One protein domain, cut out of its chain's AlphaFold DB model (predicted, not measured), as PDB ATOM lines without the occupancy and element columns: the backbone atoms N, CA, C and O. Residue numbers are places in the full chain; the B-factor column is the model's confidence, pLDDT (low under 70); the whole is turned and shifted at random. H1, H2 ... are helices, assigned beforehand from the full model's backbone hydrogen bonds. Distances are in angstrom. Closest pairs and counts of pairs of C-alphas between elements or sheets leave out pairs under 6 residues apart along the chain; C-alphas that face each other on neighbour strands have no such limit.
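This is residues 108 to 165 of the 184 residues of the protein "Phage portal protein" of Mollicutes bacterium (UniProt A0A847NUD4). One long helix, H3, reaches out of a small head as an arm: residues 145 to 165, of which 145 to 161 belong to H3, stick out free. The head, at the other end of H3, holds the two shorter helices, H1 and H2, with H2 packed on the first turns of H3. The printed part has 58 residues with three named helices, H1, H2 and H3 along the chain, and no named strand; its class is all helix. It is only just loose, close to extended, with a radius of gyration of the C-alphas of 15.4 A, and spans 44 by 22 by 18 A, only just elongated.

Start at H3, residues 137 to 161, and look back to H2, residues 124 to 129. H2 and H3 touch and form a helical hairpin; their closest C-alphas, those of Ala 129 and Val 137, are 5.4 A apart. They run opposite ways at a steep tilt of 41 degrees, and H3 touches H2 with residues 137 to 141 alone. H1, residues 108 to 117, is close to H2 but not clearly touching it: their closest C-alphas, those of Thr 115 and Ile 127, are 5.8 A apart. H1 and H2 run opposite ways at a shallow tilt of 13 degrees. H1 and H3 are apart. In H1, H2 and H3 every O i to N i+4 pair is within hydrogen-bond range.

Find C-alpha 137 at (153.037, 153.035, 150.882); from there H3 runs 35.9 A to C-alpha 161 at (156.820, 137.836, 118.559). H2 measures 8.5 A from first to last C-alpha. H1 begins at C-alpha 108, at (165.248, 164.978, 149.392), and measures 14.0 A.

The C-alphas of Glu 108 and Asp 165, the two farthest apart, are 46.1 A from each other. Without the free stretch, the body has 37 residues and spans 23 by 20 by 12 A. The printed part has no cut, and the links H1 to H2 and H2 to H3 are short. Look at residues 162 to 165 for pLDDT under 70; the mean of the printed part is 87.3.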
ATOM      1  N   GLU A 108     165.843 166.006 150.257       86.69
ATOM      2  CA  GLU A 108     165.248 164.978 149.392       86.69
ATOM      3  C   GLU A 108     166.292 164.289 148.506       86.69
ATOM      4  O   GLU A 108     166.183 163.094 148.261       86.69
ATOM      5  N   SER A 109     167.328 165.009 148.056       89.38
ATOM      6  CA  SER A 109     168.343 164.434 147.162       89.38
ATOM      7  C   SER A 109     169.180 163.372 147.874       89.38
ATOM      8  O   SER A 109     169.357 162.280 147.341       89.38
ATOM      9  N   GLU A 110     169.635 163.671 149.094       88.38
ATOM     10  CA  GLU A 110     170.355 162.722 149.955       88.38
ATOM     11  C   GLU A 110     169.455 161.536 150.330       88.38
ATOM     12  O   GLU A 110     169.851 160.385 150.187       88.38
ATOM     13  N   THR A 111     168.194 161.806 150.684       88.69
ATOM     14  CA  THR A 111     167.218 160.760 151.041       88.69
ATOM     15  C   THR A 111     166.958 159.801 149.875       88.69
ATOM     16  O   THR A 111     166.927 158.584 150.059       88.69
ATOM     17  N   ILE A 112     166.799 160.320 148.654       91.50
ATOM     18  CA  ILE A 112     166.606 159.508 147.443       91.50
ATOM     19  C   ILE A 112     167.868 158.697 147.121       91.50
ATOM     20  O   ILE A 112     167.767 157.528 146.739       91.50
ATOM     21  N   GLU A 113     169.055 159.287 147.277       93.38
ATOM     22  CA  GLU A 113     170.327 158.588 147.075       93.38
ATOM     23  C   GLU A 113     170.504 157.431 148.069       93.38
ATOM     24  O   GLU A 113     170.787 156.305 147.652       93.38
ATOM     25  N   ASP A 114     170.239 157.660 149.354       91.19
ATOM     26  CA  ASP A 114     170.285 156.635 150.401       91.19
ATOM     27  C   ASP A 114     169.263 155.520 150.156       91.19
ATOM     28  O   ASP A 114     169.576 154.330 150.275       91.19
ATOM     29  N   THR A 115     168.054 155.891 149.735       91.81
ATOM     30  CA  THR A 115     166.981 154.953 149.379       91.81
ATOM     31  C   THR A 115     167.411 154.050 148.221       91.81
ATOM     32  O   THR A 115     167.259 152.829 148.283       91.81
ATOM     33  N   LYS A 116     168.037 154.624 147.186       92.75
ATOM     34  CA  LYS A 116     168.590 153.878 146.050       92.75
ATOM     35  C   LYS A 116     169.737 152.954 146.465       92.75
ATOM     36  O   LYS A 116     169.794 151.815 146.007       92.75
ATOM     37  N   ASN A 117     170.633 153.425 147.328       94.62
ATOM     38  CA  ASN A 117     171.763 152.639 147.830       94.62
ATOM     39  C   ASN A 117     171.323 151.494 148.759       94.62
ATOM     40  O   ASN A 117     172.062 150.528 148.940       94.62
ATOM     41  N   SER A 118     170.110 151.579 149.309       92.38
ATOM     42  CA  SER A 118     169.518 150.570 150.191       92.38
ATOM     43  C   SER A 118     168.791 149.440 149.445       92.38
ATOM     44  O   SER A 118     168.413 148.437 150.060       92.38
ATOM     45  N   VAL A 119     168.611 149.559 148.123       91.69
ATOM     46  CA  VAL A 119     167.981 148.523 147.289       91.69
ATOM     47  C   VAL A 119     168.769 147.215 147.377       91.69
ATOM     48  O   VAL A 119     169.966 147.167 147.107       91.69
ATOM     49  N   GLY A 120     168.080 146.133 147.749       89.56
ATOM     50  CA  GLY A 120     168.680 144.809 147.937       89.56
ATOM     51  C   GLY A 120     169.327 144.586 149.308       89.56
ATOM     52  O   GLY A 120     169.760 143.469 149.585       89.56
ATOM     53  N   ILE A 121     169.371 145.607 150.172       93.94
ATOM     54  CA  ILE A 121     169.822 145.498 151.569       93.94
ATOM     55  C   ILE A 121     168.617 145.357 152.504       93.94
ATOM     56  O   ILE A 121     168.617 144.511 153.397       93.94
ATOM     57  N   ILE A 122     167.585 146.172 152.281       93.56
ATOM     58  CA  ILE A 122     166.326 146.171 153.037       93.56
ATOM     59  C   ILE A 122     165.132 145.920 152.106       93.56
ATOM     60  O   ILE A 122     165.272 145.901 150.882       93.56
ATOM     61  N   SER A 123     163.955 145.691 152.696       92.75
ATOM     62  CA  SER A 123     162.738 145.388 151.936       92.75
ATOM     63  C   SER A 123     162.310 146.552 151.031       92.75
ATOM     64  O   SER A 123     162.466 147.719 151.399       92.75
ATOM     65  N   GLU A 124     161.728 146.237 149.865       90.94
ATOM     66  CA  GLU A 124     161.164 147.252 148.959       90.94
ATOM     67  C   GLU A 124     160.083 148.092 149.657       90.94
ATOM     68  O   GLU A 124     160.008 149.295 149.440       90.94
ATOM     69  N   GLU A 125     159.295 147.486 150.548       91.31
ATOM     70  CA  GLU A 125     158.284 148.187 151.344       91.31
ATOM     71  C   GLU A 125     158.906 149.268 152.234       91.31
ATOM     72  O   GLU A 125     158.444 150.405 152.232       91.31
ATOM     73  N   THR A 126     160.001 148.956 152.933       91.50
ATOM     74  CA  THR A 126     160.717 149.939 153.760       91.50
ATOM     75  C   THR A 126     161.311 151.064 152.911       91.50
ATOM     76  O   THR A 126     161.274 152.222 153.315       91.50
ATOM     77  N   ILE A 127     161.841 150.753 151.727       92.62
ATOM     78  CA  ILE A 127     162.412 151.738 150.791       92.62
ATOM     79  C   ILE A 127     161.327 152.697 150.295       92.62
ATOM     80  O   ILE A 127     161.514 153.908 150.328       92.62
ATOM     81  N   VAL A 128     160.173 152.162 149.891       91.94
ATOM     82  CA  VAL A 128     159.019 152.947 149.432       91.94
ATOM     83  C   VAL A 128     158.441 153.786 150.573       91.94
ATOM     84  O   VAL A 128     158.109 154.947 150.358       91.94
ATOM     85  N   ALA A 129     158.390 153.248 151.795       89.88
ATOM     86  CA  ALA A 129     157.912 153.971 152.973       89.88
ATOM     87  C   ALA A 129     158.785 155.169 153.369       89.88
ATOM     88  O   ALA A 129     158.266 156.144 153.901       89.88
ATOM     89  N   ASN A 130     160.093 155.107 153.109       89.12
ATOM     90  CA  ASN A 130     161.029 156.191 153.417       89.12
ATOM     91  C   ASN A 130     161.263 157.146 152.234       89.12
ATOM     92  O   ASN A 130     162.037 158.096 152.348       89.12
ATOM     93  N   HIS A 131     160.618 156.908 151.092       91.25
ATOM     94  CA  HIS A 131     160.794 157.740 149.914       91.25
ATOM     95  C   HIS A 131     159.991 159.052 150.053       91.25
ATOM     96  O   HIS A 131     158.776 158.996 150.243       91.25
ATOM     97  N   PRO A 132     160.602 160.243 149.868       87.69
ATOM     98  CA  PRO A 132     159.988 161.532 150.227       87.69
ATOM     99  C   PRO A 132     158.710 161.881 149.448       87.69
ATOM    100  O   PRO A 132     157.894 162.676 149.897       87.69
ATOM    101  N   TRP A 133     158.525 161.296 148.265       89.94
ATOM    102  CA  TRP A 133     157.350 161.538 147.418       89.94
ATOM    103  C   TRP A 133     156.191 160.562 147.661       89.94
ATOM    104  O   TRP A 133     155.120 160.721 147.071       89.94
ATOM    105  N   VAL A 134     156.387 159.539 148.499       87.62
ATOM    106  CA  VAL A 134     155.377 158.510 148.752       87.62
ATOM    107  C   VAL A 134     154.533 158.914 149.951       87.62
ATOM    108  O   VAL A 134     155.012 159.008 151.072       87.62
ATOM    109  N   THR A 135     153.240 159.123 149.715       84.00
ATOM    110  CA  THR A 135     152.269 159.473 150.767       84.00
ATOM    111  C   THR A 135     151.474 158.269 151.264       84.00
ATOM    112  O   THR A 135     151.020 158.249 152.403       84.00
ATOM    113  N   ASN A 136     151.291 157.251 150.419       89.38
ATOM    114  CA  ASN A 136     150.624 156.005 150.772       89.38
ATOM    115  C   ASN A 136     151.441 154.824 150.245       89.38
ATOM    116  O   ASN A 136     151.429 154.531 149.049       89.38
ATOM    117  N   VAL A 137     152.124 154.149 151.168       89.12
ATOM    118  CA  VAL A 137     153.037 153.035 150.882       89.12
ATOM    119  C   VAL A 137     152.322 151.896 150.165       89.12
ATOM    120  O   VAL A 137     152.812 151.405 149.153       89.12
ATOM    121  N   GLN A 138     151.138 151.505 150.642       91.00
ATOM    122  CA  GLN A 138     150.405 150.380 150.069       91.00
ATOM    123  C   GLN A 138     149.953 150.680 148.638       91.00
ATOM    124  O   GLN A 138     150.146 149.860 147.744       91.00
ATOM    125  N   ALA A 139     149.406 151.877 148.413       92.38
ATOM    126  CA  ALA A 139     148.976 152.295 147.084       92.38
ATOM    127  C   ALA A 139     150.153 152.368 146.098       92.38
ATOM    128  O   ALA A 139     149.994 152.018 144.931       92.38
ATOM    129  N   GLU A 140     151.327 152.802 146.556       93.12
ATOM    130  CA  GLU A 140     152.517 152.868 145.710       93.12
ATOM    131  C   GLU A 140     153.081 151.479 145.398       93.12
ATOM    132  O   GLU A 140     153.398 151.189 144.247       93.12
ATOM    133  N   LEU A 141     153.118 150.573 146.378       92.75
ATOM    134  CA  LEU A 141     153.508 149.180 146.147       92.75
ATOM    135  C   LEU A 141     152.594 148.487 145.133       92.75
ATOM    136  O   LEU A 141     153.076 147.712 144.307       92.75
ATOM    137  N   ASP A 142     151.293 148.767 145.174       93.38
ATOM    138  CA  ASP A 142     150.339 148.201 144.222       93.38
ATOM    139  C   ASP A 142     150.574 148.737 142.800       93.38
ATOM    140  O   ASP A 142     150.559 147.957 141.849       93.38
ATOM    141  N   ARG A 143     150.893 150.031 142.644       92.94
ATOM    142  CA  ARG A 143     151.294 150.611 141.347       92.94
ATOM    143  C   ARG A 143     152.588 150.003 140.824       92.94
ATOM    144  O   ARG A 143     152.656 149.619 139.662       92.94
ATOM    145  N   VAL A 144     153.596 149.847 141.682       91.38
ATOM    146  CA  VAL A 144     154.879 149.234 141.306       91.38
ATOM    147  C   VAL A 144     154.686 147.785 140.853       91.38
ATOM    148  O   VAL A 144     155.327 147.353 139.894       91.38
ATOM    149  N   LYS A 145     153.800 147.022 141.507       92.44
ATOM    150  CA  LYS A 145     153.451 145.659 141.070       92.44
ATOM    151  C   LYS A 145     152.777 145.662 139.702       92.44
ATOM    152  O   LYS A 145     153.214 144.905 138.842       92.44
ATOM    153  N   GLN A 146     151.790 146.534 139.488       93.31
ATOM    154  CA  GLN A 146     151.116 146.676 138.193       93.31
ATOM    155  C   GLN A 146     152.115 147.013 137.081       93.31
ATOM    156  O   GLN A 146     152.156 146.317 136.071       93.31
ATOM    157  N   GLU A 147     153.013 147.976 137.299       91.50
ATOM    158  CA  GLU A 147     154.056 148.306 136.323       91.50
ATOM    159  C   GLU A 147     155.020 147.140 136.050       91.50
ATOM    160  O   GLU A 147     155.491 146.972 134.923       91.50
ATOM    161  N   LYS A 148     155.368 146.346 137.073       91.06
ATOM    162  CA  LYS A 148     156.234 145.163 136.922       91.06
ATOM    163  C   LYS A 148     155.531 144.068 136.110       91.06
ATOM    164  O   LYS A 148     156.162 143.479 135.234       91.06
ATOM    165  N   GLU A 149     154.254 143.815 136.378       92.31
ATOM    166  CA  GLU A 149     153.430 142.846 135.643       92.31
ATOM    167  C   GLU A 149     153.222 143.274 134.186       92.31
ATOM    168  O   GLU A 149     153.412 142.463 133.280       92.31
ATOM    169  N   GLU A 150     152.919 144.550 133.939       92.31
ATOM    170  CA  GLU A 150     152.791 145.118 132.592       92.31
ATOM    171  C   GLU A 150     154.099 144.984 131.808       92.31
ATOM    172  O   GLU A 150     154.102 144.422 130.714       92.31
ATOM    173  N   LYS A 151     155.237 145.379 132.395       90.69
ATOM    174  CA  LYS A 151     156.562 145.218 131.769       90.69
ATOM    175  C   LYS A 151     156.903 143.753 131.491       90.69
ATOM    176  O   LYS A 151     157.509 143.448 130.464       90.69
ATOM    177  N   MET A 152     156.539 142.835 132.389       89.19
ATOM    178  CA  MET A 152     156.762 141.400 132.191       89.19
ATOM    179  C   MET A 152     155.889 140.846 131.063       89.19
ATOM    180  O   MET A 152     156.379 140.064 130.246       89.19
ATOM    181  N   ASN A 153     154.628 141.270 130.984       90.12
ATOM    182  CA  ASN A 153     153.718 140.890 129.910       90.12
ATOM    183  C   ASN A 153     154.190 141.441 128.561       90.12
ATOM    184  O   ASN A 153     154.285 140.671 127.609       90.12
ATOM    185  N   GLU A 154     154.585 142.715 128.485       88.88
ATOM    186  CA  GLU A 154     155.175 143.317 127.282       88.88
ATOM    187  C   GLU A 154     156.446 142.576 126.842       88.88
ATOM    188  O   GLU A 154     156.625 142.272 125.660       88.88
ATOM    189  N   MET A 155     157.323 142.223 127.790       85.62
ATOM    190  CA  MET A 155     158.526 141.440 127.507       85.62
ATOM    191  C   MET A 155     158.181 140.036 126.997       85.62
ATOM    192  O   MET A 155     158.790 139.566 126.034       85.62
ATOM    193  N   MET A 156     157.201 139.366 127.608       84.69
ATOM    194  CA  MET A 156     156.738 138.043 127.188       84.69
ATOM    195  C   MET A 156     156.079 138.089 125.802       84.69
ATOM    196  O   MET A 156     156.307 137.195 124.989       84.69
ATOM    197  N   GLU A 157     155.296 139.123 125.500       84.44
ATOM    198  CA  GLU A 157     154.722 139.350 124.172       84.44
ATOM    199  C   GLU A 157     155.805 139.629 123.125       84.44
ATOM    200  O   GLU A 157     155.766 139.050 122.038       84.44
ATOM    201  N   ALA A 158     156.817 140.436 123.454       82.69
ATOM    202  CA  ALA A 158     157.955 140.688 122.574       82.69
ATOM    203  C   ALA A 158     158.780 139.414 122.304       82.69
ATOM    204  O   ALA A 158     159.195 139.176 121.169       82.69
ATOM    205  N   LEU A 159     158.973 138.559 123.316       81.81
ATOM    206  CA  LEU A 159     159.621 137.247 123.179       81.81
ATOM    207  C   LEU A 159     158.804 136.289 122.300       81.81
ATOM    208  O   LEU A 159     159.374 135.632 121.427       81.81
ATOM    209  N   LYS A 160     157.472 136.262 122.466       76.38
ATOM    210  CA  LYS A 160     156.552 135.492 121.609       76.38
ATOM    211  C   LYS A 160     156.603 135.962 120.152       76.38
ATOM    212  O   LYS A 160     156.610 135.137 119.247       76.38
ATOM    213  N   GLN A 161     156.695 137.272 119.911       70.31
ATOM    214  CA  GLN A 161     156.820 137.836 118.559       70.31
ATOM    215  C   GLN A 161     158.188 137.569 117.906       70.31
ATOM    216  O   GLN A 161     158.278 137.543 116.678       70.31
ATOM    217  N   GLN A 162     159.249 137.352 118.692       62.28
ATOM    218  CA  GLN A 162     160.589 137.020 118.190       62.28
ATOM    219  C   GLN A 162     160.827 135.518 117.952       62.28
ATOM    220  O   GLN A 162     161.923 135.152 117.530       62.28
ATOM    221  N   ASN A 163     159.824 134.650 118.148       55.81
ATOM    222  CA  ASN A 163     159.914 133.213 117.849       55.81
ATOM    223  C   ASN A 163     161.107 132.501 118.534       55.81
ATOM    224  O   ASN A 163     161.678 131.555 117.991       55.81
ATOM    225  N   LEU A 164     161.497 132.947 119.733       54.88
ATOM    226  CA  LEU A 164     162.397 132.192 120.605       54.88
ATOM    227  C   LEU A 164     161.577 131.123 121.328       54.88
ATOM    228  O   LEU A 164     161.141 131.302 122.462       54.88
ATOM    229  N   ASP A 165     161.355 130.021 120.617       47.19
ATOM    230  CA  ASP A 165     160.884 128.752 121.161       47.19
ATOM    231  C   ASP A 165     161.916 128.226 122.174       47.19
ATOM    232  O   ASP A 165     162.872 127.532 121.827       47.19
TER     233      ASP A 165